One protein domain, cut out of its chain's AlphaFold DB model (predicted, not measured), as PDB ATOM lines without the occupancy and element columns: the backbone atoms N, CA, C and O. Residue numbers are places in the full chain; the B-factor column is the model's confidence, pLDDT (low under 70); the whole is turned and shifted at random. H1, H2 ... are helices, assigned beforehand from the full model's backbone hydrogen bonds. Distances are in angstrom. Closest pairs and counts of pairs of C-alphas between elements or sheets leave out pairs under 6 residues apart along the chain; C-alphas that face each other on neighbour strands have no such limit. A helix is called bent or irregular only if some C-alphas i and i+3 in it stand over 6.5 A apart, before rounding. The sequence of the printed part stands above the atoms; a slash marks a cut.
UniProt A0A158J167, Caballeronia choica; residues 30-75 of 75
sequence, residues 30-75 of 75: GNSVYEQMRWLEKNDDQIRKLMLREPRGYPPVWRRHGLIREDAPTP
ATOM      1  N   GLY A  30      39.184  11.236   1.044       89.19
ATOM      2  CA  GLY A  30      40.599  11.567   1.202       89.19
ATOM      3  C   GLY A  30      41.396  10.363   1.695       89.19
ATOM      4  O   GLY A  30      40.927   9.602   2.540       89.19
ATOM      5  N   ASN A  31      42.610  10.196   1.178       91.94
ATOM      6  CA  ASN A  31      43.506   9.099   1.553       91.94
ATOM      7  C   ASN A  31      44.350   9.439   2.788       91.94
ATOM      8  O   ASN A  31      44.941   8.556   3.406       91.94
ATOM      9  N   SER A  32      44.393  10.717   3.169       94.44
ATOM     10  CA  SER A  32      45.026  11.189   4.397       94.44
ATOM     11  C   SER A  32      44.070  12.043   5.224       94.44
ATOM     12  O   SER A  32      43.107  12.617   4.712       94.44
ATOM     13  N   VAL A  33      44.356  12.161   6.523       90.00
ATOM     14  CA  VAL A  33      43.609  13.052   7.428       90.00
ATOM     15  C   VAL A  33      43.691  14.505   6.949       90.00
ATOM     16  O   VAL A  33      42.713  15.242   7.046       90.00
ATOM     17  N   TYR A  34      44.829  14.903   6.376       91.25
ATOM     18  CA  TYR A  34      45.014  16.239   5.817       91.25
ATOM     19  C   TYR A  34      44.093  16.489   4.617       91.25
ATOM     20  O   TYR A  34      43.398  17.500   4.573       91.25
ATOM     21  N   GLU A  35      44.013  15.549   3.673       91.56
ATOM     22  CA  GLU A  35      43.102  15.663   2.526       91.56
ATOM     23  C   GLU A  35      41.638  15.735   2.961       91.56
ATOM     24  O   GLU A  35      40.890  16.568   2.452       91.56
ATOM     25  N   GLN A  36      41.247  14.920   3.945       90.25
ATOM     26  CA  GLN A  36      39.900  14.954   4.516       90.25
ATOM     27  C   GLN A  36      39.595  16.315   5.158       90.25
ATOM     28  O   GLN A  36      38.520  16.880   4.954       90.25
ATOM     29  N   MET A  37      40.556  16.878   5.893       90.31
ATOM     30  CA  MET A  37      40.438  18.190   6.525       90.31
ATOM     31  C   MET A  37      40.289  19.317   5.487       90.31
ATOM     32  O   MET A  37      39.349  20.109   5.575       90.31
ATOM     33  N   ARG A  38      41.126  19.330   4.441       91.06
ATOM     34  CA  ARG A  38      41.032  20.297   3.332       91.06
ATOM     35  C   ARG A  38      39.737  20.138   2.537       91.06
ATOM     36  O   ARG A  38      39.159  21.124   2.077       91.06
ATOM     37  N   TRP A  39      39.262  18.903   2.370       90.94
ATOM     38  CA  TRP A  39      37.990  18.642   1.707       90.94
ATOM     39  C   TRP A  39      36.815  19.194   2.516       90.94
ATOM     40  O   TRP A  39      35.953  19.853   1.932       90.94
ATOM     41  N   LEU A  40      36.797  18.985   3.837       88.94
ATOM     42  CA  LEU A  40      35.783  19.550   4.732       88.94
ATOM     43  C   LEU A  40      35.788  21.077   4.701       88.94
ATOM     44  O   LEU A  40      34.727  21.681   4.575       88.94
ATOM     45  N   GLU A  41      36.964  21.704   4.745       87.50
ATOM     46  CA  GLU A  41      37.086  23.162   4.677       87.50
ATOM     47  C   GLU A  41      36.459  23.729   3.391       87.50
ATOM     48  O   GLU A  41      35.720  24.714   3.432       87.50
ATOM     49  N   LYS A  42      36.718  23.084   2.247       88.56
ATOM     50  CA  LYS A  42      36.258  23.562   0.938       88.56
ATOM     51  C   LYS A  42      34.797  23.214   0.635       88.56
ATOM     52  O   LYS A  42      34.128  23.994  -0.041       88.56
ATOM     53  N   ASN A  43      34.315  22.051   1.078       87.00
ATOM     54  CA  ASN A  43      33.039  21.485   0.619       87.00
ATOM     55  C   ASN A  43      31.970  21.372   1.717       87.00
ATOM     56  O   ASN A  43      30.793  21.570   1.416       87.00
ATOM     57  N   ASP A  44      32.331  21.076   2.972       83.38
ATOM     58  CA  ASP A  44      31.356  20.938   4.068       83.38
ATOM     59  C   ASP A  44      31.872  21.494   5.406       83.38
ATOM     60  O   ASP A  44      32.245  20.777   6.334       83.38
ATOM     61  N   ASP A  45      31.799  22.820   5.530       85.19
ATOM     62  CA  ASP A  45      32.146  23.559   6.748       85.19
ATOM     63  C   ASP A  45      30.999  23.594   7.792       85.19
ATOM     64  O   ASP A  45      31.024  24.349   8.771       85.19
ATOM     65  N   GLN A  46      29.926  22.818   7.595       86.00
ATOM     66  CA  GLN A  46      28.755  22.873   8.477       86.00
ATOM     67  C   GLN A  46      29.054  22.308   9.866       86.00
ATOM     68  O   GLN A  46      28.569  22.854  10.859       86.00
ATOM     69  N   ILE A  47      29.856  21.241   9.950       86.69
ATOM     70  CA  ILE A  47      30.205  20.591  11.224       86.69
ATOM     71  C   ILE A  47      30.916  21.595  12.134       86.69
ATOM     72  O   ILE A  47      30.491  21.821  13.266       86.69
ATOM     73  N   ARG A  48      31.938  22.278  11.611       86.12
ATOM     74  CA  ARG A  48      32.689  23.296  12.349       86.12
ATOM     75  C   ARG A  48      31.793  24.458  12.779       86.12
ATOM     76  O   ARG A  48      31.834  24.861  13.938       86.12
ATOM     77  N   LYS A  49      30.949  24.977  11.879       86.31
ATOM     78  CA  LYS A  49      30.013  26.072  12.198       86.31
ATOM     79  C   LYS A  49      29.039  25.691  13.310       86.31
ATOM     80  O   LYS A  49      28.836  26.492  14.212       86.31
ATOM     81  N   LEU A  50      28.470  24.487  13.273       87.56
ATOM     82  CA  LEU A  50      27.542  24.013  14.304       87.56
ATOM     83  C   LEU A  50      28.213  23.822  15.668       87.56
ATOM     84  O   LEU A  50      27.544  23.975  16.686       87.56
ATOM     85  N   MET A  51      29.500  23.469  15.688       84.88
ATOM     86  CA  MET A  51      30.229  23.181  16.926       84.88
ATOM     87  C   MET A  51      30.913  24.396  17.542       84.88
ATOM     88  O   MET A  51      31.143  24.389  18.745       84.88
ATOM     89  N   LEU A  52      31.240  25.421  16.747       84.62
ATOM     90  CA  LEU A  52      31.980  26.599  17.215       84.62
ATOM     91  C   LEU A  52      31.143  27.880  17.272       84.62
ATOM     92  O   LEU A  52      31.598  28.865  17.845       84.62
ATOM     93  N   ARG A  53      29.951  27.910  16.663       85.88
ATOM     94  CA  ARG A  53      29.053  29.069  16.733       85.88
ATOM     95  C   ARG A  53      27.925  28.834  17.722       85.88
ATOM     96  O   ARG A  53      27.431  27.717  17.895       85.88
ATOM     97  N   GLU A  54      27.475  29.933  18.304       84.50
ATOM     98  CA  GLU A  54      26.265  29.962  19.112       84.50
ATOM     99  C   GLU A  54      25.059  29.521  18.258       84.50
ATOM    100  O   GLU A  54      25.034  29.783  17.047       84.50
ATOM    101  N   PRO A  55      24.071  28.802  18.830       87.06
ATOM    102  CA  PRO A  55      23.829  28.556  20.262       87.06
ATOM    103  C   PRO A  55      24.417  27.244  20.825       87.06
ATOM    104  O   PRO A  55      24.246  26.960  22.005       87.06
ATOM    105  N   ARG A  56      25.044  26.395  19.997       85.56
ATOM    106  CA  ARG A  56      25.520  25.051  20.414       85.56
ATOM    107  C   ARG A  56      27.012  24.985  20.722       85.56
ATOM    108  O   ARG A  56      27.484  24.034  21.349       85.56
ATOM    109  N   GLY A  57      27.746  25.955  20.209       79.75
ATOM    110  CA  GLY A  57      29.171  26.111  20.375       79.75
ATOM    111  C   GLY A  57      29.499  27.505  20.859       79.75
ATOM    112  O   GLY A  57      28.684  28.419  20.773       79.75
ATOM    113  N   TYR A  58      30.726  27.666  21.309       76.69
ATOM    114  CA  TYR A  58      31.346  28.968  21.457       76.69
ATOM    115  C   TYR A  58      32.692  28.897  20.717       76.69
ATOM    116  O   TYR A  58      33.264  27.806  20.576       76.69
ATOM    117  N   PRO A  59      33.188  30.019  20.172       70.31
ATOM    118  CA  PRO A  59      34.472  30.022  19.490       70.31
ATOM    119  C   PRO A  59      35.553  29.588  20.481       70.31
ATOM    120  O   PRO A  59      35.483  29.995  21.643       70.31
ATOM    121  N   PRO A  60      36.555  28.800  20.053       67.19
ATOM    122  CA  PRO A  60      37.571  28.323  20.972       67.19
ATOM    123  C   PRO A  60      38.196  29.519  21.686       67.19
ATOM    124  O   PRO A  60      38.443  30.564  21.083       67.19
ATOM    125  N   VAL A  61      38.426  29.357  22.978       64.00
ATOM    126  CA  VAL A  61      39.094  30.308  23.879       64.00
ATOM    127  C   VAL A  61      40.266  31.070  23.241       64.00
ATOM    128  O   VAL A  61      40.313  32.295  23.315       64.00
ATOM    129  N   TRP A  62      41.140  30.395  22.489       52.50
ATOM    130  CA  TRP A  62      42.264  31.007  21.772       52.50
ATOM    131  C   TRP A  62      41.831  31.943  20.631       52.50
ATOM    132  O   TRP A  62      42.462  32.970  20.389       52.50
ATOM    133  N   ARG A  63      40.720  31.633  19.950       54.09
ATOM    134  CA  ARG A  63      40.104  32.520  18.950       54.09
ATOM    135  C   ARG A  63      39.447  33.729  19.632       54.09
ATOM    136  O   ARG A  63      39.530  34.828  19.098       54.09
ATOM    137  N   ARG A  64      38.869  33.566  20.830       52.53
ATOM    138  CA  ARG A  64      38.321  34.681  21.632       52.53
ATOM    139  C   ARG A  64      39.414  35.630  22.141       52.53
ATOM    140  O   ARG A  64      39.189  36.833  22.182       52.53
ATOM    141  N   HIS A  65      40.597  35.110  22.468       55.72
ATOM    142  CA  HIS A  65      41.764  35.910  22.863       55.72
ATOM    143  C   HIS A  65      42.535  36.534  21.681       55.72
ATOM    144  O   HIS A  65      43.603  37.105  21.884       55.72
ATOM    145  N   GLY A  66      42.012  36.457  20.448       54.78
ATOM    146  CA  GLY A  66      42.610  37.111  19.277       54.78
ATOM    147  C   GLY A  66      43.868  36.430  18.729       54.78
ATOM    148  O   GLY A  66      44.540  37.000  17.873       54.78
ATOM    149  N   LEU A  67      44.182  35.209  19.177       54.03
ATOM    150  CA  LEU A  67      45.353  34.455  18.711       54.03
ATOM    151  C   LEU A  67      45.130  33.809  17.332       54.03
ATOM    152  O   LEU A  67      46.085  33.403  16.680       54.03
ATOM    153  N   ILE A  68      43.880  33.744  16.863       54.78
ATOM    154  CA  ILE A  68      43.516  33.346  15.496       54.78
ATOM    155  C   ILE A  68      42.474  34.343  14.985       54.78
ATOM    156  O   ILE A  68      41.390  34.444  15.561       54.78
ATOM    157  N   ARG A  69      42.804  35.083  13.917       48.62
ATOM    158  CA  ARG A  69      41.910  36.097  13.342       48.62
ATOM    159  C   ARG A  69      40.673  35.444  12.709       48.62
ATOM    160  O   ARG A  69      40.757  34.344  12.162       48.62
ATOM    161  N   GLU A  70      39.516  36.103  12.784       53.16
ATOM    162  CA  GLU A  70      38.253  35.576  12.234       53.16
ATOM    163  C   GLU A  70      38.270  35.401  10.708       53.16
ATOM    164  O   GLU A  70      37.539  34.554  10.190       53.16
ATOM    165  N   ASP A  71      39.123  36.171  10.032       50.38
ATOM    166  CA  ASP A  71      39.327  36.273   8.586       50.38
ATOM    167  C   ASP A  71      40.472  35.395   8.050       50.38
ATOM    168  O   ASP A  71      40.656  35.306   6.837       50.38
ATOM    169  N   ALA A  72      41.239  34.730   8.918       46.84
ATOM    170  CA  ALA A  72      42.334  33.878   8.470       46.84
ATOM    171  C   ALA A  72      41.789  32.579   7.836       46.84
ATOM    172  O   ALA A  72      40.992  31.888   8.485       46.84
ATOM    173  N   PRO A  73      42.231  32.197   6.617       48.00
ATOM    174  CA  PRO A  73      42.051  30.834   6.135       48.00
ATOM    175  C   PRO A  73      42.821  29.924   7.091       48.00
ATOM    176  O   PRO A  73      44.046  29.992   7.195       48.00
ATOM    177  N   THR A  74      42.083  29.167   7.896       53.25
ATOM    178  CA  THR A  74      42.671  28.266   8.884       53.25
ATOM    179  C   THR A  74      43.288  27.070   8.158       53.25
ATOM    180  O   THR A  74      42.585  26.475   7.345       53.25
ATOM    181  N   PRO A  75      44.570  26.744   8.417       51.09
ATOM    182  CA  PRO A  75      45.308  25.700   7.708       51.09
ATOM    183  C   PRO A  75      44.673  24.324   7.846       51.09
ATOM    184  O   PRO A  75      44.170  24.038   8.959       51.09
TER     185      PRO A  75
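What this domain is: This is residues 30 to 75 of the 75 residues of a protein of Caballeronia choica (UniProt A0A158J167). A loose, open loop of chain: the longest helix, H1, turns a corner into the shorter helix H2, a looped link then runs across to H3, a single short turn of helix, and a tail without a named element folds back from there toward the side of H1. The helices do not pack into a core; the turn H3 and the residues just after it, 61 to 67, stand free. The printed part has 46 residues with three named helices in the order H1, H2, H3 and no named strand; its class is all helix, though the helices hold 22 of the 46 residues, under half. It is loose, with a radius of gyration of the C-alphas of 12.0 A, and its spans of 34 by 22 by 15 A make it only just elongated.

How they stand to each other: The longest helix is H1, residues 33 to 43, which touches no helix. It is near H2, residues 46 to 52: no pair of their C-alphas is within 8 A, but 5 pairs are within 10 A. The link from H1 to H2 is tight, with 2 residues between them. From its first residue to its last H1 runs mainly toward lower x and higher y, while H2 runs mainly toward higher z. H3, residues 61 to 64, is apart from H1 and apart from H2, with no C-alpha of the one within 8 A of the other in either pair. Every pair of O i and N i+4 is within hydrogen-bond range in H1 and H2; H3 is too short for such a pair, and its 1 pair of O i and N i+3 is within range.

Where its parts are: H1 begins at C-alpha 33, at (43.609, 13.052, 7.428), and ends at C-alpha 43, at (33.039, 21.485, 0.619), 15.1 A away. H2 is 10.0 A long from C-alpha 46 to C-alpha 52. H3 is 5.0 A long and ends at C-alpha 64, at (38.321, 34.681, 21.632). No helix is bent or irregular.

The domain as a whole: The two C-alphas farthest apart, those of Asn 31 and His 65, are 34.3 A from each other, while the C-alphas of Gly 30 and Pro 75, the first and last printed, are 16.3 A apart. Pro 75 is also the chain's last residue. The printed part has no cut. No link between helices is long; the link from H2 to H3, with 8 residues between them, is short but not tight. The mean pLDDT of the printed part is 75.3, and the model's confidence is low, under 70, at residues 60 to 75; the mean is 90 in H1, 86 in H2 and 56 in H3.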